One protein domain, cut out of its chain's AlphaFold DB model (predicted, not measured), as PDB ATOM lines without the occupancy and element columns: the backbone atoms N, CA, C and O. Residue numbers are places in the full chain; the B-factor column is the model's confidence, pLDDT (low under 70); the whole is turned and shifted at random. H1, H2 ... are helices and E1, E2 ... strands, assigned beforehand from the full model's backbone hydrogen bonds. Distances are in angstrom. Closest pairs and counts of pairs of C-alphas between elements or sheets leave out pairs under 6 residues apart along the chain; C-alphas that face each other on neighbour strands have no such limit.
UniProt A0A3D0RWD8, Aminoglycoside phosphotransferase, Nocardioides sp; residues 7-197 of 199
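Overview. This is residues 7 to 197 of the 199 residues of the protein "Aminoglycoside phosphotransferase" of Nocardioides sp (UniProt A0A3D0RWD8). The domain has two lobes: a strongly twisted sheet of four strands, E1 to E4, and a larger lobe in which H3 and H4 run side by side in opposite directions. The strand pair E5 and E8 and the hairpin E6 and E7 pack on H3, H5 and H6 pack on H4, and the long, kinked H2 grazes the sheet and comes close to the end of H3. The 191 printed residues run H1 E1 E2 E3 H2 E4 H3 E5 E6 E7 E8 H4 H5 H6, six named helices and eight named strands, mixed in class. The large sheet, in the order E1 E2 E3 E4, is antiparallel. The whole is compact, with a radius of gyration of the C-alphas of 16.3 A and spans of 47 by 39 by 36 A.

Along the chain. The sheet holds E1, residues 19 to 21, E2, 24 to 27, E3, 30 to 34, and E4, 84 to 88. H1, residues 7 to 11, begins at C-alpha 7 (202.691, 325.778, 183.672). H2, residues 38 to 56, is 26.0 A long, with a kink of 32 degrees near residue 45. H3, residues 99 to 116, is 25.6 A long. E5 is 130 to 133, E6 140 to 142, E7 148 to 150 and E8 155 to 158. H4, residues 160 to 173, is 19.9 A long; H5 is 179 to 184 and H6 188 to 196, ending at C-alpha 196 (192.614, 302.929, 163.064).

Arrangement. E1 E2 E3 form a meander, each strand the antiparallel neighbour of the one before; N 19 and O 26 are 2.9 A apart, N 25 and O 32 2.9 A. E4 is antiparallel to E3, with N 31 and O 87 at 2.8 A. H1 and H2 only graze the sheet. H2 and H3 are close but not clearly touching, their closest C-alphas, of Leu 51 and Trp 116, 7.9 A apart. The closest C-alphas of H3 and E5, His 110 and Val 132, are 5.7 A apart. E5 and E8 are antiparallel, N 132 and O 156 at 2.9 A; in the hairpin E6 and E7, N 141 and O 149 are at 2.8 A. H4, the hub, touches H3 at a shallow tilt of 29 degrees, opposite ways, closest at the C-alphas of Leu 103 and Glu 164, 6.6 A. H4 and H5 form a helical hairpin, closest at Val 172 and Asp 179, C-alphas 6.0 A apart. H6 touches H4 about perpendicular, at 77 degrees, closest at the C-alphas of Val 162 and Ala 190, 5.0 A. Every O i to N i+4 pair is within hydrogen-bond range in H1, H3, H4 and H6; H2 has 12 of 15, and H5 0 of 2 but 3 of 3 O i to N i+3 pairs.

Size, cuts and confidence. The C-alphas farthest apart, of Asp 76 and Ser 180, are 48.8 A apart. The printed part has no cut. The links H2 to E4 and H3 to E5 are long; in the first, residues 67 to 68 pair with residues 149 to 150 of E7, parallel, and 71 to 72 with 86 to 87 of E4, antiparallel. The mean pLDDT of the printed part is 95.8, and no printed residue is under 70.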
ATOM      1  N   ARG A   7     201.900 325.295 184.809       97.50
ATOM      2  CA  ARG A   7     202.691 325.778 183.672       97.50
ATOM      3  C   ARG A   7     201.826 326.050 182.439       97.50
ATOM      4  O   ARG A   7     202.028 327.068 181.785       97.50
ATOM      5  N   VAL A   8     200.888 325.155 182.118       98.25
ATOM      6  CA  VAL A   8     199.953 325.334 180.994       98.25
ATOM      7  C   VAL A   8     199.078 326.563 181.230       98.25
ATOM      8  O   VAL A   8     198.979 327.418 180.353       98.25
ATOM      9  N   LEU A   9     198.489 326.683 182.423       98.25
ATOM     10  CA  LEU A   9     197.618 327.810 182.779       98.25
ATOM     11  C   LEU A   9     198.378 329.148 182.761       98.25
ATOM     12  O   LEU A   9     197.886 330.128 182.204       98.25
ATOM     13  N   ASP A  10     199.605 329.172 183.286       98.00
ATOM     14  CA  ASP A  10     200.482 330.348 183.293       98.00
ATOM     15  C   ASP A  10     200.900 330.784 181.875       98.00
ATOM     16  O   ASP A  10     200.865 331.976 181.552       98.00
ATOM     17  N   LEU A  11     201.253 329.842 180.994       98.31
ATOM     18  CA  LEU A  11     201.635 330.157 179.612       98.31
ATOM     19  C   LEU A  11     200.455 330.640 178.761       98.31
ATOM     20  O   LEU A  11     200.642 331.542 177.944       98.31
ATOM     21  N   PHE A  12     199.248 330.115 178.983       98.44
ATOM     22  CA  PHE A  12     198.021 330.648 178.376       98.44
ATOM     23  C   PHE A  12     197.452 331.877 179.108       98.44
ATOM     24  O   PHE A  12     196.443 332.420 178.673       98.44
ATOM     25  N   ALA A  13     198.113 332.348 180.171       97.62
ATOM     26  CA  ALA A  13     197.737 333.532 180.946       97.62
ATOM     27  C   ALA A  13     196.303 333.491 181.518       97.62
ATOM     28  O   ALA A  13     195.615 334.512 181.567       97.62
ATOM     29  N   VAL A  14     195.865 332.318 181.987       97.50
ATOM     30  CA  VAL A  14     194.526 332.094 182.559       97.50
ATOM     31  C   VAL A  14     194.572 331.740 184.051       97.50
ATOM     32  O   VAL A  14     195.590 331.252 184.547       97.50
ATOM     33  N   PRO A  15     193.476 331.964 184.805       95.69
ATOM     34  CA  PRO A  15     193.402 331.604 186.219       95.69
ATOM     35  C   PRO A  15     193.535 330.096 186.478       95.69
ATOM     36  O   PRO A  15     193.183 329.268 185.644       95.69
ATOM     37  N   GLY A  16     193.939 329.741 187.703       93.62
ATOM     38  CA  GLY A  16     194.033 328.348 188.159       93.62
ATOM     39  C   GLY A  16     192.691 327.603 188.255       93.62
ATOM     40  O   GLY A  16     192.645 326.374 188.197       93.62
ATOM     41  N   ALA A  17     191.588 328.336 188.428       94.38
ATOM     42  CA  ALA A  17     190.257 327.755 188.563       94.38
ATOM     43  C   ALA A  17     189.746 327.247 187.208       94.38
ATOM     44  O   ALA A  17     189.671 328.008 186.244       94.38
ATOM     45  N   THR A  18     189.360 325.972 187.160       95.62
ATOM     46  CA  THR A  18     188.890 325.299 185.945       95.62
ATOM     47  C   THR A  18     187.487 324.731 186.129       95.62
ATOM     48  O   THR A  18     187.117 324.287 187.217       95.62
ATOM     49  N   THR A  19     186.702 324.716 185.052       93.38
ATOM     50  CA  THR A  19     185.391 324.051 185.004       93.38
ATOM     51  C   THR A  19     185.309 323.121 183.793       93.38
ATOM     52  O   THR A  19     185.735 323.511 182.709       93.38
ATOM     53  N   PRO A  20     184.808 321.883 183.935       90.56
ATOM     54  CA  PRO A  20     184.622 320.983 182.800       90.56
ATOM     55  C   PRO A  20     183.710 321.551 181.708       90.56
ATOM     56  O   PRO A  20     182.617 322.028 182.012       90.56
ATOM     57  N   LEU A  21     184.118 321.424 180.442       85.44
ATOM     58  CA  LEU A  21     183.265 321.687 179.279       85.44
ATOM     59  C   LEU A  21     183.670 320.773 178.116       85.44
ATOM     60  O   LEU A  21     184.792 320.851 177.618       85.44
ATOM     61  N   GLY A  22     182.745 319.917 177.671       79.12
ATOM     62  CA  GLY A  22     183.005 318.960 176.593       79.12
ATOM     63  C   GLY A  22     184.191 318.041 176.911       79.12
ATOM     64  O   GLY A  22     184.220 317.389 177.956       79.12
ATOM     65  N   SER A  23     185.171 318.004 176.009       80.44
ATOM     66  CA  SER A  23     186.422 317.238 176.133       80.44
ATOM     67  C   SER A  23     187.528 317.961 176.924       80.44
ATOM     68  O   SER A  23     188.592 317.382 177.160       80.44
ATOM     69  N   GLY A  24     187.299 319.213 177.333       91.62
ATOM     70  CA  GLY A  24     188.303 320.090 177.928       91.62
ATOM     71  C   GLY A  24     187.852 320.759 179.224       91.62
ATOM     72  O   GLY A  24     186.922 320.320 179.909       91.62
ATOM     73  N   VAL A  25     188.548 321.836 179.576       95.00
ATOM     74  CA  VAL A  25     188.227 322.681 180.728       95.00
ATOM     75  C   VAL A  25     188.225 324.152 180.337       95.00
ATOM     76  O   VAL A  25     189.074 324.601 179.574       95.00
ATOM     77  N   VAL A  26     187.291 324.917 180.890       95.94
ATOM     78  CA  VAL A  26     187.290 326.377 180.809       95.94
ATOM     79  C   VAL A  26     188.091 326.942 181.974       95.94
ATOM     80  O   VAL A  26     187.817 326.595 183.127       95.94
ATOM     81  N   ALA A  27     189.039 327.829 181.677       96.81
ATOM     82  CA  ALA A  27     189.763 328.649 182.645       96.81
ATOM     83  C   ALA A  27     189.762 330.103 182.163       96.81
ATOM     84  O   ALA A  27     190.280 330.407 181.090       96.81
ATOM     85  N   GLY A  28     189.163 331.007 182.942       95.69
ATOM     86  CA  GLY A  28     188.971 332.392 182.503       95.69
ATOM     87  C   GLY A  28     188.116 332.467 181.235       95.69
ATOM     88  O   GLY A  28     186.973 332.013 181.229       95.69
ATOM     89  N   ASP A  29     188.673 333.042 180.174       96.12
ATOM     90  CA  ASP A  29     188.044 333.214 178.862       96.12
ATOM     91  C   ASP A  29     188.496 332.176 177.821       96.12
ATOM     92  O   ASP A  29     188.144 332.303 176.646       96.12
ATOM     93  N   LEU A  30     189.236 331.136 178.226       97.94
ATOM     94  CA  LEU A  30     189.727 330.093 177.324       97.94
ATOM     95  C   LEU A  30     189.126 328.725 177.636       97.94
ATOM     96  O   LEU A  30     189.012 328.317 178.792       97.94
ATOM     97  N   LEU A  31     188.812 327.985 176.574       97.00
ATOM     98  CA  LEU A  31     188.624 326.541 176.592       97.00
ATOM     99  C   LEU A  31     189.972 325.886 176.272       97.00
ATOM    100  O   LEU A  31     190.485 326.039 175.161       97.00
ATOM    101  N   LEU A  32     190.524 325.152 177.237       97.88
ATOM    102  CA  LEU A  32     191.742 324.361 177.089       97.88
ATOM    103  C   LEU A  32     191.385 322.899 176.838       97.88
ATOM    104  O   LEU A  32     190.616 322.303 177.598       97.88
ATOM    105  N   VAL A  33     191.985 322.305 175.807       96.75
ATOM    106  CA  VAL A  33     191.712 320.917 175.418       96.75
ATOM    107  C   VAL A  33     193.013 320.105 175.308       96.75
ATOM    108  O   VAL A  33     193.955 320.562 174.651       96.75
ATOM    109  N   PRO A  34     193.101 318.911 175.939       96.38
ATOM    110  CA  PRO A  34     194.323 318.108 175.973       96.38
ATOM    111  C   PRO A  34     194.459 317.178 174.764       96.38
ATOM    112  O   PRO A  34     193.476 316.842 174.104       96.38
ATOM    113  N   GLY A  35     195.669 316.667 174.529       94.25
ATOM    114  CA  GLY A  35     195.958 315.678 173.483       94.25
ATOM    115  C   GLY A  35     196.042 316.306 172.093       94.25
ATOM    116  O   GLY A  35     195.488 315.773 171.129       94.25
ATOM    117  N   ARG A  36     196.627 317.503 172.003       95.44
ATOM    118  CA  ARG A  36     196.833 318.252 170.758       95.44
ATOM    119  C   ARG A  36     198.278 318.074 170.294       95.44
ATOM    120  O   ARG A  36     199.201 318.161 171.100       95.44
ATOM    121  N   ASP A  37     198.460 317.814 169.004       96.00
ATOM    122  CA  ASP A  37     199.783 317.665 168.392       96.00
ATOM    123  C   ASP A  37     200.343 319.052 168.016       96.00
ATOM    124  O   ASP A  37     199.714 319.756 167.214       96.00
ATOM    125  N   PRO A  38     201.506 319.467 168.555       97.44
ATOM    126  CA  PRO A  38     202.108 320.757 168.226       97.44
ATOM    127  C   PRO A  38     202.410 320.921 166.729       97.44
ATOM    128  O   PRO A  38     202.214 322.013 166.202       97.44
ATOM    129  N   VAL A  39     202.822 319.863 166.022       96.94
ATOM    130  CA  VAL A  39     203.174 319.922 164.590       96.94
ATOM    131  C   VAL A  39     201.943 320.212 163.734       96.94
ATOM    132  O   VAL A  39     202.012 320.957 162.755       96.94
ATOM    133  N   VAL A  40     200.796 319.640 164.106       97.12
ATOM    134  CA  VAL A  40     199.525 319.894 163.419       97.12
ATOM    135  C   VAL A  40     199.012 321.298 163.744       97.12
ATOM    136  O   VAL A  40     198.592 322.029 162.847       97.12
ATOM    137  N   HIS A  41     199.065 321.706 165.011       98.06
ATOM    138  CA  HIS A  41     198.528 322.998 165.437       98.06
ATOM    139  C   HIS A  41     199.373 324.202 165.013       98.06
ATOM    140  O   HIS A  41     198.813 325.291 164.887       98.06
ATOM    141  N   ASP A  42     200.661 324.018 164.718       97.50
ATOM    142  CA  ASP A  42     201.527 325.089 164.215       97.50
ATOM    143  C   ASP A  42     201.022 325.685 162.888       97.50
ATOM    144  O   ASP A  42     201.052 326.900 162.695       97.50
ATOM    145  N   TRP A  43     200.457 324.858 161.998       97.19
ATOM    146  CA  TRP A  43     199.835 325.342 160.760       97.19
ATOM    147  C   TRP A  43     198.316 325.530 160.885       97.19
ATOM    148  O   TRP A  43     197.764 326.473 160.303       97.19
ATOM    149  N   LEU A  44     197.628 324.659 161.637       98.38
ATOM    150  CA  LEU A  44     196.166 324.658 161.720       98.38
ATOM    151  C   LEU A  44     195.637 325.843 162.532       98.38
ATOM    152  O   LEU A  44     194.723 326.529 162.078       98.38
ATOM    153  N   SER A  45     196.192 326.108 163.717       98.56
ATOM    154  CA  SER A  45     195.651 327.134 164.616       98.56
ATOM    155  C   SER A  45     195.709 328.547 164.014       98.56
ATOM    156  O   SER A  45     194.679 329.226 164.038       98.56
ATOM    157  N   PRO A  46     196.816 328.993 163.375       98.56
ATOM    158  CA  PRO A  46     196.822 330.267 162.656       98.56
ATOM    159  C   PRO A  46     195.795 330.334 161.522       98.56
ATOM    160  O   PRO A  46     195.237 331.401 161.261       98.56
ATOM    161  N   LEU A  47     195.556 329.221 160.818       98.44
ATOM    162  CA  LEU A  47     194.558 329.156 159.752       98.44
ATOM    163  C   LEU A  47     193.146 329.320 160.311       98.44
ATOM    164  O   LEU A  47     192.404 330.175 159.831       98.44
ATOM    165  N   LEU A  48     192.799 328.547 161.339       98.69
ATOM    166  CA  LEU A  48     191.491 328.596 161.989       98.69
ATOM    167  C   LEU A  48     191.232 329.961 162.641       98.69
ATOM    168  O   LEU A  48     190.124 330.475 162.531       98.69
ATOM    169  N   ALA A  49     192.246 330.592 163.242       98.69
ATOM    170  CA  ALA A  49     192.121 331.940 163.797       98.69
ATOM    171  C   ALA A  49     191.781 332.980 162.715       98.69
ATOM    172  O   ALA A  49     190.876 333.796 162.896       98.69
ATOM    173  N   ARG A  50     192.453 332.924 161.553       98.56
ATOM    174  CA  ARG A  50     192.137 333.803 160.412       98.56
ATOM    175  C   ARG A  50     190.760 333.512 159.822       98.56
ATOM    176  O   ARG A  50     190.047 334.455 159.477       98.56
ATOM    177  N   LEU A  51     190.392 332.236 159.709       98.50
ATOM    178  CA  LEU A  51     189.081 331.824 159.219       98.50
ATOM    179  C   LEU A  51     187.971 332.353 160.132       98.50
ATOM    180  O   LEU A  51     187.061 333.010 159.636       98.50
ATOM    181  N   ALA A  52     188.088 332.153 161.448       98.25
ATOM    182  CA  ALA A  52     187.116 332.625 162.433       98.25
ATOM    183  C   ALA A  52     186.881 334.141 162.319       98.25
ATOM    184  O   ALA A  52     185.752 334.579 162.111       98.25
ATOM    185  N   VAL A  53     187.957 334.940 162.318       97.56
ATOM    186  CA  VAL A  53     187.862 336.403 162.157       97.56
ATOM    187  C   VAL A  53     187.246 336.787 160.810       97.56
ATOM    188  O   VAL A  53     186.435 337.714 160.739       97.56
ATOM    189  N   THR A  54     187.610 336.080 159.736       97.69
ATOM    190  CA  THR A  54     187.075 336.362 158.399       97.69
ATOM    191  C   THR A  54     185.583 336.073 158.331       97.69
ATOM    192  O   THR A  54     184.854 336.882 157.767       97.69
ATOM    193  N   MET A  55     185.128 334.956 158.907       96.50
ATOM    194  CA  MET A  55     183.710 334.608 159.005       96.50
ATOM    195  C   MET A  55     182.947 335.651 159.822       96.50
ATOM    196  O   MET A  55     181.905 336.132 159.374       96.50
ATOM    197  N   ASP A  56     183.493 336.056 160.971       95.50
ATOM    198  CA  ASP A  56     182.840 337.006 161.868       95.50
ATOM    199  C   ASP A  56     182.722 338.415 161.279       95.50
ATOM    200  O   ASP A  56     181.746 339.113 161.559       95.50
ATOM    201  N   SER A  57     183.667 338.808 160.422       96.00
ATOM    202  CA  SER A  57     183.752 340.157 159.845       96.00
ATOM    203  C   SER A  57     183.076 340.299 158.473       96.00
ATOM    204  O   SER A  57     183.243 341.326 157.811       96.00
ATOM    205  N   ARG A  58     182.336 339.286 157.993       95.81
ATOM    206  CA  ARG A  58     181.691 339.342 156.667       95.81
ATOM    207  C   ARG A  58     180.623 340.438 156.607       95.81
ATOM    208  O   ARG A  58     179.760 340.479 157.480       95.81
ATOM    209  N   PRO A  59     180.554 341.237 155.523       94.44
ATOM    210  CA  PRO A  59     179.510 342.256 155.376       94.44
ATOM    211  C   PRO A  59     178.077 341.706 155.433       94.44
ATOM    212  O   PRO A  59     177.167 342.406 155.860       94.44
ATOM    213  N   ALA A  60     177.870 340.456 155.005       92.75
ATOM    214  CA  ALA A  60     176.566 339.790 154.985       92.75
ATOM    215  C   ALA A  60     176.294 338.910 156.222       92.75
ATOM    216  O   ALA A  60     175.352 338.116 156.198       92.75
ATOM    217  N   ARG A  61     177.118 339.023 157.274       93.62
ATOM    218  CA  ARG A  61     177.014 338.216 158.492       93.62
ATOM    219  C   ARG A  61     175.654 338.407 159.164       93.62
ATOM    220  O   ARG A  61     175.229 339.533 159.426       93.62
ATOM    221  N   ARG A  62     174.995 337.299 159.492       94.81
ATOM    222  CA  ARG A  62     173.747 337.262 160.262       94.81
ATOM    223  C   ARG A  62     174.010 336.799 161.697       94.81
ATOM    224  O   ARG A  62     174.948 336.033 161.921       94.81
ATOM    225  N   PRO A  63     173.161 337.188 162.667       90.69
ATOM    226  CA  PRO A  63     173.330 336.785 164.066       90.69
ATOM    227  C   PRO A  63     173.388 335.268 164.297       90.69
ATOM    228  O   PRO A  63     174.097 334.825 165.188       90.69
ATOM    229  N   LEU A  64     172.668 334.480 163.488       94.00
ATOM    230  CA  LEU A  64     172.593 333.016 163.608       94.00
ATOM    231  C   LEU A  64     173.617 332.268 162.743       94.00
ATOM    232  O   LEU A  64     173.593 331.040 162.692       94.00
ATOM    233  N   ASP A  65     174.499 332.981 162.042       96.00
ATOM    234  CA  ASP A  65     175.542 332.338 161.247       96.00
ATOM    235  C   ASP A  65     176.587 331.687 162.163       96.00
ATOM    236  O   ASP A  65     176.990 332.270 163.180       96.00
ATOM    237  N   LEU A  66     177.065 330.513 161.739       97.19
ATOM    238  CA  LEU A  66     178.090 329.722 162.416       97.19
ATOM    239  C   LEU A  66     179.304 330.563 162.825       97.19
ATOM    240  O   LEU A  66     179.855 331.321 162.025       97.19
ATOM    241  N   ARG A  67     179.762 330.339 164.057       97.38
ATOM    242  CA  ARG A  67     181.042 330.814 164.579       97.38
ATOM    243  C   ARG A  67     182.017 329.662 164.749       97.38
ATOM    244  O   ARG A  67     181.629 328.526 165.014       97.38
ATOM    245  N   LEU A  68     183.295 329.987 164.644       97.94
ATOM    246  CA  LEU A  68     184.395 329.102 164.992       97.94
ATOM    247  C   LEU A  68     185.116 329.715 166.190       97.94
ATOM    248  O   LEU A  68     185.512 330.879 166.132       97.94
ATOM    249  N   ALA A  69     185.289 328.954 167.270       97.38
ATOM    250  CA  ALA A  69     186.048 329.428 168.418       97.38
ATOM    251  C   ALA A  69     187.490 329.728 168.003       97.38
ATOM    252  O   ALA A  69     188.186 328.880 167.445       97.38
ATOM    253  N   VAL A  70     187.925 330.958 168.265       98.50
ATOM    254  CA  VAL A  70     189.227 331.464 167.827       98.50
ATOM    255  C   VAL A  70     190.331 330.752 168.614       98.50
ATOM    256  O   VAL A  70     190.356 330.899 169.838       98.50
ATOM    257  N   PRO A  71     191.254 330.002 167.979       98.38
ATOM    258  CA  PRO A  71     192.427 329.476 168.670       98.38
ATOM    259  C   PRO A  71     193.278 330.608 169.243       98.38
ATOM    260  O   PRO A  71     193.471 331.635 168.588       98.38
ATOM    261  N   VAL A  72     193.813 330.409 170.444       98.50
ATOM    262  CA  VAL A  72     194.619 331.409 171.155       98.50
ATOM    263  C   VAL A  72     196.019 330.837 171.387       98.50
ATOM    264  O   VAL A  72     196.124 329.751 171.958       98.50
ATOM    265  N   PRO A  73     197.092 331.514 170.937       98.50
ATOM    266  CA  PRO A  73     198.449 331.075 171.228       98.50
ATOM    267  C   PRO A  73     198.797 331.389 172.686       98.50
ATOM    268  O   PRO A  73     198.292 332.350 173.272       98.50
ATOM    269  N   ALA A  74     199.698 330.605 173.264       98.50
ATOM    270  CA  ALA A  74     200.323 330.932 174.534       98.50
ATOM    271  C   ALA A  74     201.182 332.201 174.406       98.50
ATOM    272  O   ALA A  74     201.564 332.629 173.312       98.50
ATOM    273  N   ARG A  75     201.535 332.801 175.544       97.88
ATOM    274  CA  ARG A  75     202.316 334.048 175.602       97.88
ATOM    275  C   ARG A  75     203.717 333.947 174.989       97.88
ATOM    276  O   ARG A  75     204.317 334.970 174.683       97.88
ATOM    277  N   ASP A  76     204.247 332.735 174.836       97.38
ATOM    278  CA  ASP A  76     205.519 332.462 174.156       97.38
ATOM    279  C   ASP A  76     205.361 332.238 172.638       97.38
ATOM    280  O   ASP A  76     206.344 331.981 171.945       97.38
ATOM    281  N   GLY A  77     204.138 332.363 172.114       97.75
ATOM    282  CA  GLY A  77     203.792 332.180 170.707       97.75
ATOM    283  C   GLY A  77     203.470 330.737 170.316       97.75
ATOM    284  O   GLY A  77     203.028 330.512 169.189       97.75
ATOM    285  N   SER A  78     203.653 329.762 171.213       98.25
ATOM    286  CA  SER A  78     203.311 328.366 170.931       98.25
ATOM    287  C   SER A  78     201.793 328.152 170.892       98.25
ATOM    288  O   SER A  78     201.035 328.754 171.649       98.25
ATOM    289  N   TRP A  79     201.323 327.269 170.007       98.50
ATOM    290  CA  TRP A  79     199.898 326.908 169.922       98.50
ATOM    291  C   TRP A  79     199.508 325.740 170.827       98.50
ATOM    292  O   TRP A  79     198.323 325.523 171.080       98.50
ATOM    293  N   VAL A  80     200.501 324.977 171.286       98.62
ATOM    294  CA  VAL A  80     200.327 323.816 172.153       98.62
ATOM    295  C   VAL A  80     201.380 323.856 173.253       98.62
ATOM    296  O   VAL A  80     202.574 323.890 172.961       98.62
ATOM    297  N   VAL A  81     200.939 323.782 174.509       98.56
ATOM    298  CA  VAL A  81     201.796 323.713 175.700       98.56
ATOM    299  C   VAL A  81     201.533 322.388 176.403       98.56
ATOM    300  O   VAL A  81     200.406 322.122 176.804       98.56
ATOM    301  N   ASP A  82     202.552 321.539 176.541       97.50
ATOM    302  CA  ASP A  82     202.454 320.228 177.205       97.50
ATOM    303  C   ASP A  82     201.246 319.383 176.725       97.50
ATOM    304  O   ASP A  82     200.569 318.712 177.505       97.50
ATOM    305  N   GLY A  83     200.945 319.445 175.420       97.19
ATOM    306  CA  GLY A  83     199.826 318.736 174.788       97.19
ATOM    307  C   GLY A  83     198.458 319.422 174.899       97.19
ATOM    308  O   GLY A  83     197.468 318.840 174.456       97.19
ATOM    309  N   TRP A  84     198.377 320.631 175.458       98.31
ATOM    310  CA  TRP A  84     197.153 321.431 175.559       98.31
ATOM    311  C   TRP A  84     197.127 322.549 174.523       98.31
ATOM    312  O   TRP A  84     198.084 323.311 174.433       98.31
ATOM    313  N   ALA A  85     196.016 322.689 173.799       98.31
ATOM    314  CA  ALA A  85     195.730 323.882 172.998       98.31
ATOM    315  C   ALA A  85     194.585 324.680 173.626       98.31
ATOM    316  O   ALA A  85     193.756 324.117 174.346       98.31
ATOM    317  N   ALA A  86     194.524 325.973 173.315       98.38
ATOM    318  CA  ALA A  86     193.480 326.864 173.795       98.38
ATOM    319  C   ALA A  86     192.690 327.495 172.643       98.38
ATOM    320  O   ALA A  86     193.220 327.790 171.569       98.38
ATOM    321  N   SER A  87     191.410 327.744 172.894       98.25
ATOM    322  CA  SER A  87     190.551 328.582 172.058       98.25
ATOM    323  C   SER A  87     189.696 329.485 172.936       98.25
ATOM    324  O   SER A  87     189.497 329.190 174.115       98.25
ATOM    325  N   ARG A  88     189.195 330.588 172.381       97.31
ATOM    326  CA  ARG A  88     188.272 331.480 173.082       97.31
ATOM    327  C   ARG A  88     187.032 330.696 173.517       97.31
ATOM    328  O   ARG A  88     186.341 330.099 172.693       97.31
ATOM    329  N   HIS A  89     186.746 330.733 174.810       95.50
ATOM    330  CA  HIS A  89     185.478 330.284 175.354       95.50
ATOM    331  C   HIS A  89     184.422 331.377 175.154       95.50
ATOM    332  O   HIS A  89     184.670 332.553 175.404       95.50
ATOM    333  N   GLU A  90     183.232 330.974 174.717       90.75
ATOM    334  CA  GLU A  90     182.067 331.842 174.568       90.75
ATOM    335  C   GLU A  90     181.133 331.638 175.777       90.75
ATOM    336  O   GLU A  90     180.477 330.591 175.870       90.75
ATOM    337  N   PRO A  91     181.067 332.591 176.728       91.19
ATOM    338  CA  PRO A  91     180.278 332.425 177.943       91.19
ATOM    339  C   PRO A  91     178.788 332.235 177.654       91.19
ATOM    340  O   PRO A  91     178.216 332.880 176.777       91.19
ATOM    341  N   GLY A  92     178.142 331.368 178.434       90.31
ATOM    342  CA  GLY A  92     176.711 331.083 178.296       90.31
ATOM    343  C   GLY A  92     176.356 330.173 177.118       90.31
ATOM    344  O   GLY A  92     175.175 329.912 176.907       90.31
ATOM    345  N   THR A  93     177.347 329.674 176.374       92.69
ATOM    346  CA  THR A  93     177.117 328.630 175.377       92.69
ATOM    347  C   THR A  93     176.914 327.262 176.028       92.69
ATOM    348  O   THR A  93     177.490 326.957 177.076       92.69
ATOM    349  N   VAL A  94     176.093 326.422 175.401       92.25
ATOM    350  CA  VAL A  94     175.806 325.051 175.848       92.25
ATOM    351  C   VAL A  94     176.049 324.065 174.717       92.25
ATOM    352  O   VAL A  94     175.731 324.355 173.568       92.25
ATOM    353  N   ALA A  95     176.605 322.892 175.020       91.12
ATOM    354  CA  ALA A  95     176.789 321.852 174.010       91.12
ATOM    355  C   ALA A  95     175.432 321.396 173.456       91.12
ATOM    356  O   ALA A  95     174.535 321.048 174.231       91.12
ATOM    357  N   THR A  96     175.284 321.389 172.128       92.12
ATOM    358  CA  THR A  96     174.093 320.807 171.504       92.12
ATOM    359  C   THR A  96     174.183 319.285 171.505       92.12
ATOM    360  O   THR A  96     175.252 318.704 171.315       92.12
ATOM    361  N   ARG A  97     173.032 318.648 171.717       91.44
ATOM    362  CA  ARG A  97     172.822 317.203 171.548       91.44
ATOM    363  C   ARG A  97     171.975 316.889 170.316       91.44
ATOM    364  O   ARG A  97     171.761 315.729 169.993       91.44
ATOM    365  N   ASP A  98     171.496 317.926 169.633       96.00
ATOM    366  CA  ASP A  98     170.701 317.797 168.423       96.00
ATOM    367  C   ASP A  98     171.611 317.451 167.238       96.00
ATOM    368  O   ASP A  98     172.403 318.279 166.776       96.00
ATOM    369  N   LEU A  99     171.492 316.209 166.763       96.88
ATOM    370  CA  LEU A  99     172.287 315.670 165.662       96.88
ATOM    371  C   LEU A  99     172.098 316.457 164.355       96.88
ATOM    372  O   LEU A  99     173.073 316.660 163.628       96.88
ATOM    373  N   ASP A 100     170.885 316.916 164.053       96.94
ATOM    374  CA  ASP A 100     170.608 317.640 162.809       96.94
ATOM    375  C   ASP A 100     171.272 319.022 162.834       96.94
ATOM    376  O   ASP A 100     171.899 319.432 161.850       96.94
ATOM    377  N   VAL A 101     171.220 319.705 163.983       97.31
ATOM    378  CA  VAL A 101     171.931 320.975 164.202       97.31
ATOM    379  C   VAL A 101     173.446 320.776 164.110       97.31
ATOM    380  O   VAL A 101     174.125 321.558 163.436       97.31
ATOM    381  N   THR A 102     173.989 319.722 164.728       97.75
ATOM    382  CA  THR A 102     175.426 319.412 164.669       97.75
ATOM    383  C   THR A 102     175.890 319.140 163.236       97.75
ATOM    384  O   THR A 102     176.900 319.701 162.804       97.75
ATOM    385  N   LEU A 103     175.152 318.330 162.473       98.12
ATOM    386  CA  LEU A 103     175.478 318.037 161.073       98.12
ATOM    387  C   LEU A 103     175.365 319.286 160.192       98.12
ATOM    388  O   LEU A 103     176.221 319.510 159.337       98.12
ATOM    389  N   ALA A 104     174.352 320.132 160.405       98.31
ATOM    390  CA  ALA A 104     174.215 321.391 159.676       98.31
ATOM    391  C   ALA A 104     175.403 322.335 159.934       98.31
ATOM    392  O   ALA A 104     175.990 322.849 158.980       98.31
ATOM    393  N   ALA A 105     175.808 322.505 161.198       98.31
ATOM    394  CA  ALA A 105     176.996 323.280 161.561       98.31
ATOM    395  C   ALA A 105     178.274 322.686 160.941       98.31
ATOM    396  O   ALA A 105     179.090 323.418 160.377       98.31
ATOM    397  N   GLY A 106     178.413 321.358 160.979       98.31
ATOM    398  CA  GLY A 106     179.531 320.634 160.378       98.31
ATOM    399  C   GLY A 106     179.660 320.861 158.874       98.31
ATOM    400  O   GLY A 106     180.745 321.187 158.402       98.31
ATOM    401  N   ARG A 107     178.555 320.786 158.124       98.56
ATOM    402  CA  ARG A 107     178.552 321.043 156.672       98.56
ATOM    403  C   ARG A 107     178.990 322.460 156.328       98.56
ATOM    404  O   ARG A 107     179.751 322.641 155.380       98.56
ATOM    405  N   VAL A 108     178.523 323.454 157.089       98.25
ATOM    406  CA  VAL A 108     178.950 324.848 156.896       98.25
ATOM    407  C   VAL A 108     180.449 324.968 157.160       98.25
ATOM    408  O   VAL A 108     181.164 325.500 156.318       98.25
ATOM    409  N   LEU A 109     180.946 324.408 158.268       98.69
ATOM    410  CA  LEU A 109     182.376 324.399 158.573       98.69
ATOM    411  C   LEU A 109     183.205 323.724 157.473       98.69
ATOM    412  O   LEU A 109     184.215 324.275 157.050       98.69
ATOM    413  N   HIS A 110     182.809 322.538 157.009       98.69
ATOM    414  CA  HIS A 110     183.558 321.815 155.977       98.69
ATOM    415  C   HIS A 110     183.574 322.590 154.656       98.69
ATOM    416  O   HIS A 110     184.626 322.689 154.033       98.69
ATOM    417  N   ALA A 111     182.469 323.240 154.272       98.44
ATOM    418  CA  ALA A 111     182.445 324.112 153.094       98.44
ATOM    419  C   ALA A 111     183.435 325.290 153.210       98.44
ATOM    420  O   ALA A 111     184.137 325.605 152.246       98.44
ATOM    421  N   GLU A 112     183.539 325.908 154.391       98.25
ATOM    422  CA  GLU A 112     184.540 326.946 154.665       98.25
ATOM    423  C   GLU A 112     185.969 326.399 154.564       98.25
ATOM    424  O   GLU A 112     186.819 326.977 153.882       98.25
ATOM    425  N   LEU A 113     186.233 325.250 155.191       98.62
ATOM    426  CA  LEU A 113     187.553 324.617 155.187       98.62
ATOM    427  C   LEU A 113     187.988 324.198 153.778       98.62
ATOM    428  O   LEU A 113     189.142 324.432 153.423       98.62
ATOM    429  N   ALA A 114     187.083 323.667 152.950       98.38
ATOM    430  CA  ALA A 114     187.368 323.341 151.551       98.38
ATOM    431  C   ALA A 114     187.829 324.560 150.742       98.38
ATOM    432  O   ALA A 114     188.736 324.447 149.917       98.38
ATOM    433  N   SER A 115     187.232 325.732 150.983       97.56
ATOM    434  CA  SER A 115     187.623 326.961 150.286       97.56
ATOM    435  C   SER A 115     188.987 327.487 150.737       97.56
ATOM    436  O   SER A 115     189.674 328.136 149.947       97.56
ATOM    437  N   TRP A 116     189.368 327.265 151.996       98.00
ATOM    438  CA  TRP A 116     190.620 327.771 152.570       98.00
ATOM    439  C   TRP A 116     191.794 326.805 152.414       98.00
ATOM    440  O   TRP A 116     192.945 327.240 152.364       98.00
ATOM    441  N   VAL A 117     191.510 325.506 152.344       98.06
ATOM    442  CA  VAL A 117     192.498 324.424 152.278       98.06
ATOM    443  C   VAL A 117     192.169 323.526 151.082       98.06
ATOM    444  O   VAL A 117     191.699 322.400 151.251       98.06
ATOM    445  N   PRO A 118     192.408 324.010 149.847       96.81
ATOM    446  CA  PRO A 118     192.089 323.255 148.636       96.81
ATOM    447  C   PRO A 118     193.041 322.072 148.406       96.81
ATOM    448  O   PRO A 118     192.767 321.211 147.576       96.81
ATOM    449  N   THR A 119     194.177 322.033 149.108       96.88
ATOM    450  CA  THR A 119     195.195 320.990 148.979       96.88
ATOM    451  C   THR A 119     195.536 320.389 150.332       96.88
ATOM    452  O   THR A 119     195.589 321.082 151.347       96.88
ATOM    453  N   ARG A 120     195.794 319.078 150.338       97.56
ATOM    454  CA  ARG A 120     196.124 318.336 151.552       97.56
ATOM    455  C   ARG A 120     197.444 318.824 152.165       97.56
ATOM    456  O   ARG A 120     198.476 318.739 151.494       97.56
ATOM    457  N   PRO A 121     197.454 319.247 153.440       95.75
ATOM    458  CA  PRO A 121     198.687 319.506 154.178       95.75
ATOM    459  C   PRO A 121     199.507 318.224 154.371       95.75
ATOM    460  O   PRO A 121     198.946 317.160 154.631       95.75
ATOM    461  N   ALA A 122     200.837 318.315 154.308       94.88
ATOM    462  CA  ALA A 122     201.734 317.160 154.458       94.88
ATOM    463  C   ALA A 122     201.609 316.455 155.825       94.88
ATOM    464  O   ALA A 122     201.922 315.276 155.950       94.88
ATOM    465  N   GLN A 123     201.135 317.180 156.837       94.56
ATOM    466  CA  GLN A 123     200.921 316.721 158.205       94.56
ATOM    467  C   GLN A 123     199.694 315.810 158.350       94.56
ATOM    468  O   GLN A 123     199.549 315.158 159.380       94.56
ATOM    469  N   LEU A 124     198.796 315.777 157.359       95.06
ATOM    470  CA  LEU A 124     197.594 314.947 157.400       95.06
ATOM    471  C   LEU A 124     197.746 313.736 156.482       95.06
ATOM    472  O   LEU A 124     198.114 313.862 155.313       95.06
ATOM    473  N   ALA A 125     197.423 312.557 157.011       92.44
ATOM    474  CA  ALA A 125     197.299 311.324 156.237       92.44
ATOM    475  C   ALA A 125     196.002 311.313 155.408       92.44
ATOM    476  O   ALA A 125     195.098 312.103 155.662       92.44
ATOM    477  N   GLY A 126     195.927 310.404 154.433       90.44
ATOM    478  CA  GLY A 126     194.822 310.299 153.475       90.44
ATOM    479  C   GLY A 126     195.232 310.756 152.076       90.44
ATOM    480  O   GLY A 126     196.208 311.493 151.914       90.44
ATOM    481  N   ASP A 127     194.509 310.284 151.074       88.75
ATOM    482  CA  ASP A 127     194.734 310.510 149.644       88.75
ATOM    483  C   ASP A 127     193.532 311.180 148.959       88.75
ATOM    484  O   ASP A 127     193.719 311.916 147.990       88.75
ATOM    485  N   GLU A 128     192.329 311.026 149.511       93.12
ATOM    486  CA  GLU A 128     191.093 311.600 148.974       93.12
ATOM    487  C   GLU A 128     190.336 312.470 149.990       93.12
ATOM    488  O   GLU A 128     190.426 312.288 151.204       93.12
ATOM    489  N   GLY A 129     189.552 313.422 149.476       96.88
ATOM    490  CA  GLY A 129     188.655 314.258 150.275       96.88
ATOM    491  C   GLY A 129     189.148 315.687 150.494       96.88
ATOM    492  O   GLY A 129     189.678 316.315 149.578       96.88
ATOM    493  N   GLN A 130     188.894 316.218 151.689       98.38
ATOM    494  CA  GLN A 130     189.217 317.589 152.094       98.38
ATOM    495  C   GLN A 130     189.531 317.655 153.593       98.38
ATOM    496  O   GLN A 130     189.384 316.663 154.309       98.38
ATOM    497  N   LEU A 131     189.924 318.831 154.086       98.62
ATOM    498  CA  LEU A 131     190.059 319.064 155.520       98.62
ATOM    499  C   LEU A 131     188.682 319.029 156.198       98.62
ATOM    500  O   LEU A 131     187.836 319.887 155.948       98.62
ATOM    501  N   VAL A 132     188.482 318.066 157.094       98.56
ATOM    502  CA  VAL A 132     187.243 317.884 157.860       98.56
ATOM    503  C   VAL A 132     187.504 317.900 159.362       98.56
ATOM    504  O   VAL A 132     188.615 317.641 159.824       98.56
ATOM    505  N   HIS A 133     186.445 318.167 160.124       97.88
ATOM    506  CA  HIS A 133     186.403 317.945 161.567       97.88
ATOM    507  C   HIS A 133     185.829 316.555 161.884       97.88
ATOM    508  O   HIS A 133     184.691 316.274 161.512       97.88
ATOM    509  N   THR A 134     186.588 315.709 162.586       96.75
ATOM    510  CA  THR A 134     186.217 314.308 162.880       96.75
ATOM    511  C   THR A 134     185.477 314.081 164.200       96.75
ATOM    512  O   THR A 134     185.029 312.967 164.452       96.75
ATOM    513  N   GLU A 135     185.321 315.109 165.037       94.62
ATOM    514  CA  GLU A 135     184.663 315.012 166.348       94.62
ATOM    515  C   GLU A 135     183.567 316.073 166.512       94.62
ATOM    516  O   GLU A 135     183.492 316.730 167.540       94.62
ATOM    517  N   LEU A 136     182.718 316.268 165.497       95.44
ATOM    518  CA  LEU A 136     181.658 317.288 165.536       95.44
ATOM    519  C   LEU A 136     180.695 317.115 166.723       95.44
ATOM    520  O   LEU A 136     180.312 318.096 167.365       95.44
ATOM    521  N   PHE A 137     180.291 315.877 167.022       95.38
ATOM    522  CA  PHE A 137     179.351 315.609 168.107       95.38
ATOM    523  C   PHE A 137     179.996 315.879 169.473       95.38
ATOM    524  O   PHE A 137     181.010 315.278 169.821       95.38
ATOM    525  N   GLY A 138     179.399 316.791 170.246       91.81
ATOM    526  CA  GLY A 138     179.954 317.290 171.509       91.81
ATOM    527  C   GLY A 138     180.864 318.521 171.380       91.81
ATOM    528  O   GLY A 138     181.171 319.131 172.402       91.81
ATOM    529  N   ASN A 139     181.227 318.931 170.158       95.00
ATOM    530  CA  ASN A 139     182.059 320.113 169.879       95.00
ATOM    531  C   ASN A 139     181.318 321.212 169.096       95.00
ATOM    532  O   ASN A 139     181.924 322.147 168.573       95.00
ATOM    533  N   VAL A 140     179.987 321.132 169.043       96.44
ATOM    534  CA  VAL A 140     179.121 322.234 168.614       96.44
ATOM    535  C   VAL A 140     178.385 322.757 169.840       96.44
ATOM    536  O   VAL A 140     177.696 322.007 170.536       96.44
ATOM    537  N   LEU A 141     178.545 324.045 170.116       95.50
ATOM    538  CA  LEU A 141     177.852 324.756 171.182       95.50
ATOM    539  C   LEU A 141     176.799 325.688 170.577       95.50
ATOM    540  O   LEU A 141     176.951 326.131 169.443       95.50
ATOM    541  N   LEU A 142     175.752 326.010 171.328       96.81
ATOM    542  CA  LEU A 142     174.762 327.027 170.981       96.81
ATOM    543  C   LEU A 142     174.840 328.161 171.991       96.81
ATOM    544  O   LEU A 142     174.907 327.907 173.194       96.81
ATOM    545  N   ASP A 143     174.825 329.401 171.514       94.88
ATOM    546  CA  ASP A 143     174.664 330.562 172.390       94.88
ATOM    547  C   ASP A 143     173.202 330.787 172.808       94.88
ATOM    548  O   ASP A 143     172.293 330.058 172.407       94.88
ATOM    549  N   GLY A 144     172.964 331.825 173.614       92.88
ATOM    550  CA  GLY A 144     171.626 332.173 174.102       92.88
ATOM    551  C   GLY A 144     170.608 332.544 173.013       92.88
ATOM    552  O   GLY A 144     169.417 332.617 173.313       92.88
ATOM    553  N   TYR A 145     171.046 332.760 171.769       92.12
ATOM    554  CA  TYR A 145     170.187 333.011 170.609       92.12
ATOM    555  C   TYR A 145     170.061 331.785 169.691       92.12
ATOM    556  O   TYR A 145     169.305 331.830 168.720       92.12
ATOM    557  N   GLY A 146     170.768 330.693 169.992       94.31
ATOM    558  CA  GLY A 146     170.801 329.478 169.183       94.31
ATOM    559  C   GLY A 146     171.804 329.519 168.029       94.31
ATOM    560  O   GLY A 146     171.751 328.640 167.169       94.31
ATOM    561  N   ALA A 147     172.710 330.502 167.971       95.88
ATOM    562  CA  ALA A 147     173.754 330.513 166.949       95.88
ATOM    563  C   ALA A 147     174.822 329.450 167.277       95.88
ATOM    564  O   ALA A 147     175.283 329.390 168.426       95.88
ATOM    565  N   PRO A 148     175.241 328.620 166.304       97.44
ATOM    566  CA  PRO A 148     176.213 327.573 166.560       97.44
ATOM    567  C   PRO A 148     177.638 328.122 166.653       97.44
ATOM    568  O   PRO A 148     178.045 328.992 165.881       97.44
ATOM    569  N   VAL A 149     178.414 327.558 167.574       97.25
ATOM    570  CA  VAL A 149     179.851 327.774 167.741       97.25
ATOM    571  C   VAL A 149     180.534 326.415 167.672       97.25
ATOM    572  O   VAL A 149     180.319 325.574 168.543       97.25
ATOM    573  N   VAL A 150     181.354 326.181 166.649       97.44
ATOM    574  CA  VAL A 150     182.232 325.003 166.634       97.44
ATOM    575  C   VAL A 150     183.462 325.298 167.481       97.44
ATOM    576  O   VAL A 150     184.112 326.333 167.314       97.44
ATOM    577  N   VAL A 151     183.794 324.366 168.366       96.06
ATOM    578  CA  VAL A 151     185.023 324.359 169.159       96.06
ATOM    579  C   VAL A 151     185.903 323.178 168.753       96.06
ATOM    580  O   VAL A 151     185.454 322.276 168.058       96.06
ATOM    581  N   ASP A 152     187.166 323.194 169.179       94.06
ATOM    582  CA  ASP A 152     188.041 322.014 169.171       94.06
ATOM    583  C   ASP A 152     188.104 321.223 167.845       94.06
ATOM    584  O   ASP A 152     187.899 320.010 167.791       94.06
ATOM    585  N   VAL A 153     188.405 321.912 166.741       96.94
ATOM    586  CA  VAL A 153     188.503 321.267 165.424       96.94
ATOM    587  C   VAL A 153     189.590 320.189 165.426       96.94
ATOM    588  O   VAL A 153     190.786 320.473 165.487       96.94
ATOM    589  N   ARG A 154     189.149 318.938 165.287       96.00
ATOM    590  CA  ARG A 154     189.970 317.736 165.087       96.00
ATOM    591  C   ARG A 154     190.172 317.459 163.598       96.00
ATOM    592  O   ARG A 154     189.225 316.981 162.971       96.00
ATOM    593  N   PRO A 155     191.342 317.778 163.025       97.25
ATOM    594  CA  PRO A 155     191.544 317.740 161.583       97.25
ATOM    595  C   PRO A 155     191.752 316.311 161.067       97.25
ATOM    596  O   PRO A 155     192.498 315.527 161.652       97.25
ATOM    597  N   ALA A 156     191.180 316.009 159.907       97.56
ATOM    598  CA  ALA A 156     191.596 314.893 159.063       97.56
ATOM    599  C   ALA A 156     191.423 315.257 157.586       97.56
ATOM    600  O   ALA A 156     190.654 316.163 157.263       97.56
ATOM    601  N   TRP A 157     192.128 314.558 156.694       98.06
ATOM    602  CA  TRP A 157     191.879 314.644 155.256       98.06
ATOM    603  C   TRP A 157     191.016 313.460 154.822       98.06
ATOM    604  O   TRP A 157     191.523 312.345 154.712       98.06
ATOM    605  N   LEU A 158     189.710 313.687 154.677       97.38
ATOM    606  CA  LEU A 158     188.717 312.640 154.405       97.38
ATOM    607  C   LEU A 158     187.562 313.186 153.550       97.38
ATOM    608  O   LEU A 158     187.338 314.401 153.508       97.38
ATOM    609  N   PRO A 159     186.768 312.315 152.902       97.50
ATOM    610  CA  PRO A 159     185.461 312.702 152.384       97.50
ATOM    611  C   PRO A 159     184.547 313.211 153.511       97.50
ATOM    612  O   PRO A 159     184.517 312.644 154.604       97.50
ATOM    613  N   VAL A 160     183.758 314.255 153.235       97.19
ATOM    614  CA  VAL A 160     182.831 314.868 154.214       97.19
ATOM    615  C   VAL A 160     181.856 313.842 154.790       97.19
ATOM    616  O   VAL A 160     181.595 313.843 155.988       97.19
ATOM    617  N   GLN A 161     181.395 312.906 153.964       96.50
ATOM    618  CA  GLN A 161     180.464 311.848 154.351       96.50
ATOM    619  C   GLN A 161     181.041 310.941 155.447       96.50
ATOM    620  O   GLN A 161     180.300 310.480 156.311       96.50
ATOM    621  N   VAL A 162     182.365 310.730 155.468       97.06
ATOM    622  CA  VAL A 162     183.031 309.977 156.541       97.06
ATOM    623  C   VAL A 162     182.977 310.767 157.850       97.06
ATOM    624  O   VAL A 162     182.669 310.195 158.892       97.06
ATOM    625  N   ALA A 163     183.214 312.082 157.811       97.31
ATOM    626  CA  ALA A 163     183.099 312.947 158.989       97.31
ATOM    627  C   ALA A 163     181.658 313.035 159.520       97.31
ATOM    628  O   ALA A 163     181.442 312.994 160.732       97.31
ATOM    629  N   GLU A 164     180.664 313.100 158.633       97.44
ATOM    630  CA  GLU A 164     179.254 313.032 159.023       97.44
ATOM    631  C   GLU A 164     178.910 311.667 159.636       97.44
ATOM    632  O   GLU A 164     178.287 311.612 160.696       97.44
ATOM    633  N   GLY A 165     179.387 310.568 159.045       97.69
ATOM    634  CA  GLY A 165     179.240 309.225 159.604       97.69
ATOM    635  C   GLY A 165     179.859 309.093 161.001       97.69
ATOM    636  O   GLY A 165     179.237 308.513 161.889       97.69
ATOM    637  N   LEU A 166     181.035 309.688 161.237       97.44
ATOM    638  CA  LEU A 166     181.653 309.752 162.570       97.44
ATOM    639  C   LEU A 166     180.770 310.513 163.565       97.44
ATOM    640  O   LEU A 166     180.566 310.031 164.677       97.44
ATOM    641  N   CYS A 167     180.200 311.649 163.156       97.25
ATOM    642  CA  CYS A 167     179.268 312.417 163.980       97.25
ATOM    643  C   CYS A 167     178.022 311.599 164.357       97.25
ATOM    644  O   CYS A 167     177.589 311.627 165.509       97.25
ATOM    645  N   VAL A 168     177.458 310.848 163.406       97.94
ATOM    646  CA  VAL A 168     176.288 309.987 163.641       97.94
ATOM    647  C   VAL A 168     176.634 308.831 164.584       97.94
ATOM    648  O   VAL A 168     175.879 308.564 165.519       97.94
ATOM    649  N   LEU A 169     177.780 308.169 164.381       97.12
ATOM    650  CA  LEU A 169     178.263 307.115 165.280       97.12
ATOM    651  C   LEU A 169     178.444 307.641 166.708       97.12
ATOM    652  O   LEU A 169     178.041 306.973 167.659       97.12
ATOM    653  N   ASP A 170     179.009 308.839 166.854       95.62
ATOM    654  CA  ASP A 170     179.244 309.465 168.154       95.62
ATOM    655  C   ASP A 170     177.931 309.845 168.858       95.62
ATOM    656  O   ASP A 170     177.805 309.627 170.064       95.62
ATOM    657  N   ALA A 171     176.933 310.339 168.117       96.81
ATOM    658  CA  ALA A 171     175.608 310.650 168.657       96.81
ATOM    659  C   ALA A 171     174.868 309.399 169.153       96.81
ATOM    660  O   ALA A 171     174.290 309.404 170.241       96.81
ATOM    661  N   VAL A 172     174.923 308.308 168.380       97.06
ATOM    662  CA  VAL A 172     174.338 307.017 168.772       97.06
ATOM    663  C   VAL A 172     175.060 306.443 169.992       97.06
ATOM    664  O   VAL A 172     174.415 306.046 170.959       97.06
ATOM    665  N   ALA A 173     176.396 306.466 170.002       95.06
ATOM    666  CA  ALA A 173     177.188 305.984 171.135       95.06
ATOM    667  C   ALA A 173     176.935 306.783 172.426       95.06
ATOM    668  O   ALA A 173     177.023 306.226 173.520       95.06
ATOM    669  N   ALA A 174     176.601 308.071 172.309       94.50
ATOM    670  CA  ALA A 174     176.207 308.916 173.432       94.50
ATOM    671  C   ALA A 174     174.754 308.691 173.900       94.50
ATOM    672  O   ALA A 174     174.371 309.220 174.941       94.50
ATOM    673  N   GLY A 175     173.948 307.917 173.162       95.88
ATOM    674  CA  GLY A 175     172.522 307.717 173.441       95.88
ATOM    675  C   GLY A 175     171.634 308.902 173.047       95.88
ATOM    676  O   GLY A 175     170.478 308.960 173.458       95.88
ATOM    677  N   GLU A 176     172.159 309.837 172.253       96.12
ATOM    678  CA  GLU A 176     171.476 311.072 171.836       96.12
ATOM    679  C   GLU A 176     170.811 310.923 170.451       96.12
ATOM    680  O   GLU A 176     170.079 311.801 169.997       96.12
ATOM    681  N   ALA A 177     171.024 309.786 169.781       95.88
ATOM    682  CA  ALA A 177     170.326 309.395 168.563       95.88
ATOM    683  C   ALA A 177     169.994 307.889 168.577       95.88
ATOM    684  O   ALA A 177     170.783 307.092 169.085       95.88
ATOM    685  N   PRO A 178     168.851 307.462 168.008       95.75
ATOM    686  CA  PRO A 178     168.494 306.048 167.945       95.75
ATOM    687  C   PRO A 178     169.304 305.317 166.868       95.75
ATOM    688  O   PRO A 178     169.438 305.835 165.761       95.75
ATOM    689  N   ASP A 179     169.702 304.063 167.110       95.75
ATOM    690  CA  ASP A 179     170.444 303.204 166.159       95.75
ATOM    691  C   ASP A 179     169.853 303.182 164.741       95.75
ATOM    692  O   ASP A 179     170.576 303.079 163.753       95.75
ATOM    693  N   SER A 180     168.528 303.328 164.622       94.31
ATOM    694  CA  SER A 180     167.824 303.411 163.336       94.31
ATOM    695  C   SER A 180     168.349 304.506 162.395       94.31
ATOM    696  O   SER A 180     168.200 304.381 161.179       94.31
ATOM    697  N   VAL A 181     168.984 305.562 162.924       94.38
ATOM    698  CA  VAL A 181     169.587 306.623 162.106       94.38
ATOM    699  C   VAL A 181     170.767 306.100 161.287       94.38
ATOM    700  O   VAL A 181     170.978 306.575 160.175       94.38
ATOM    701  N   LEU A 182     171.482 305.075 161.774       94.56
ATOM    702  CA  LEU A 182     172.633 304.486 161.083       94.56
ATOM    703  C   LEU A 182     172.247 303.914 159.718       94.56
ATOM    704  O   LEU A 182     173.047 303.958 158.798       94.56
ATOM    705  N   ALA A 183     171.006 303.448 159.547       91.94
ATOM    706  CA  ALA A 183     170.526 302.922 158.267       91.94
ATOM    707  C   ALA A 183     170.421 303.989 157.157       91.94
ATOM    708  O   ALA A 183     170.250 303.643 155.989       91.94
ATOM    709  N   ARG A 184     170.491 305.281 157.507       90.38
ATOM    710  CA  ARG A 184     170.440 306.410 156.560       90.38
ATOM    711  C   ARG A 184     171.825 306.884 156.117       90.38
ATOM    712  O   ARG A 184     171.903 307.762 155.263       90.38
ATOM    713  N   TRP A 185     172.884 306.340 156.709       89.75
ATOM    714  CA  TRP A 185     174.253 306.808 156.552       89.75
ATOM    715  C   TRP A 185     175.174 305.645 156.201       89.75
ATOM    716  O   TRP A 185     175.117 304.593 156.830       89.75
ATOM    717  N   ASP A 186     176.064 305.849 155.232       85.81
ATOM    718  CA  ASP A 186     177.189 304.933 155.047       85.81
ATOM    719  C   ASP A 186     178.224 305.201 156.147       85.81
ATOM    720  O   ASP A 186     179.015 306.143 156.086       85.81
ATOM    721  N   VAL A 187     178.150 304.401 157.210       93.12
ATOM    722  CA  VAL A 187     179.011 304.526 158.391       93.12
ATOM    723  C   VAL A 187     180.174 303.538 158.384       93.12
ATOM    724  O   VAL A 187     180.961 303.542 159.329       93.12
ATOM    725  N   ASP A 188     180.319 302.695 157.362       94.81
ATOM    726  CA  ASP A 188     181.352 301.656 157.367       94.81
ATOM    727  C   ASP A 188     182.746 302.268 157.212       94.81
ATOM    728  O   ASP A 188     183.639 301.982 158.015       94.81
ATOM    729  N   ALA A 189     182.897 303.239 156.308       93.81
ATOM    730  CA  ALA A 189     184.124 304.029 156.201       93.81
ATOM    731  C   ALA A 189     184.442 304.795 157.503       93.81
ATOM    732  O   ALA A 189     185.600 304.892 157.912       93.81
ATOM    733  N   ALA A 190     183.418 305.301 158.201       95.44
ATOM    734  CA  ALA A 190     183.587 305.977 159.488       95.44
ATOM    735  C   ALA A 190     184.035 305.008 160.599       95.44
ATOM    736  O   ALA A 190     184.923 305.335 161.392       95.44
ATOM    737  N   ARG A 191     183.474 303.794 160.643       95.75
ATOM    738  CA  ARG A 191     183.900 302.731 161.570       95.75
ATOM    739  C   ARG A 191     185.338 302.306 161.309       95.75
ATOM    740  O   ARG A 191     186.112 302.172 162.258       95.75
ATOM    741  N   ASP A 192     185.703 302.127 160.045       95.00
ATOM    742  CA  ASP A 192     187.062 301.769 159.648       95.00
ATOM    743  C   ASP A 192     188.065 302.852 160.047       95.00
ATOM    744  O   ASP A 192     189.092 302.541 160.656       95.00
ATOM    745  N   TYR A 193     187.731 304.123 159.804       94.31
ATOM    746  CA  TYR A 193     188.548 305.245 160.254       94.31
ATOM    747  C   TYR A 193     188.739 305.234 161.777       94.31
ATOM    748  O   TYR A 193     189.875 305.321 162.252       94.31
ATOM    749  N   ARG A 194     187.651 305.074 162.547       93.44
ATOM    750  CA  ARG A 194     187.693 305.056 164.020       93.44
ATOM    751  C   ARG A 194     188.497 303.880 164.571       93.44
ATOM    752  O   ARG A 194     189.171 304.032 165.585       93.44
ATOM    753  N   ARG A 195     188.455 302.719 163.910       94.12
ATOM    754  CA  ARG A 195     189.242 301.538 164.301       94.12
ATOM    755  C   ARG A 195     190.746 301.811 164.240       94.12
ATOM    756  O   ARG A 195     191.480 301.317 165.088       94.12
ATOM    757  N   VAL A 196     191.195 302.571 163.242       92.19
ATOM    758  CA  VAL A 196     192.614 302.929 163.064       92.19
ATOM    759  C   VAL A 196     192.999 304.155 163.901       92.19
ATOM    760  O   VAL A 196     194.149 304.267 164.316       92.19
ATOM    761  N   ASN A 197     192.039 305.040 164.189       88.69
ATOM    762  CA  ASN A 197     192.235 306.288 164.929       88.69
ATOM    763  C   ASN A 197     191.321 306.331 166.171       88.69
ATOM    764  O   ASN A 197     190.299 307.032 166.163       88.69
TER     765      ASN A 197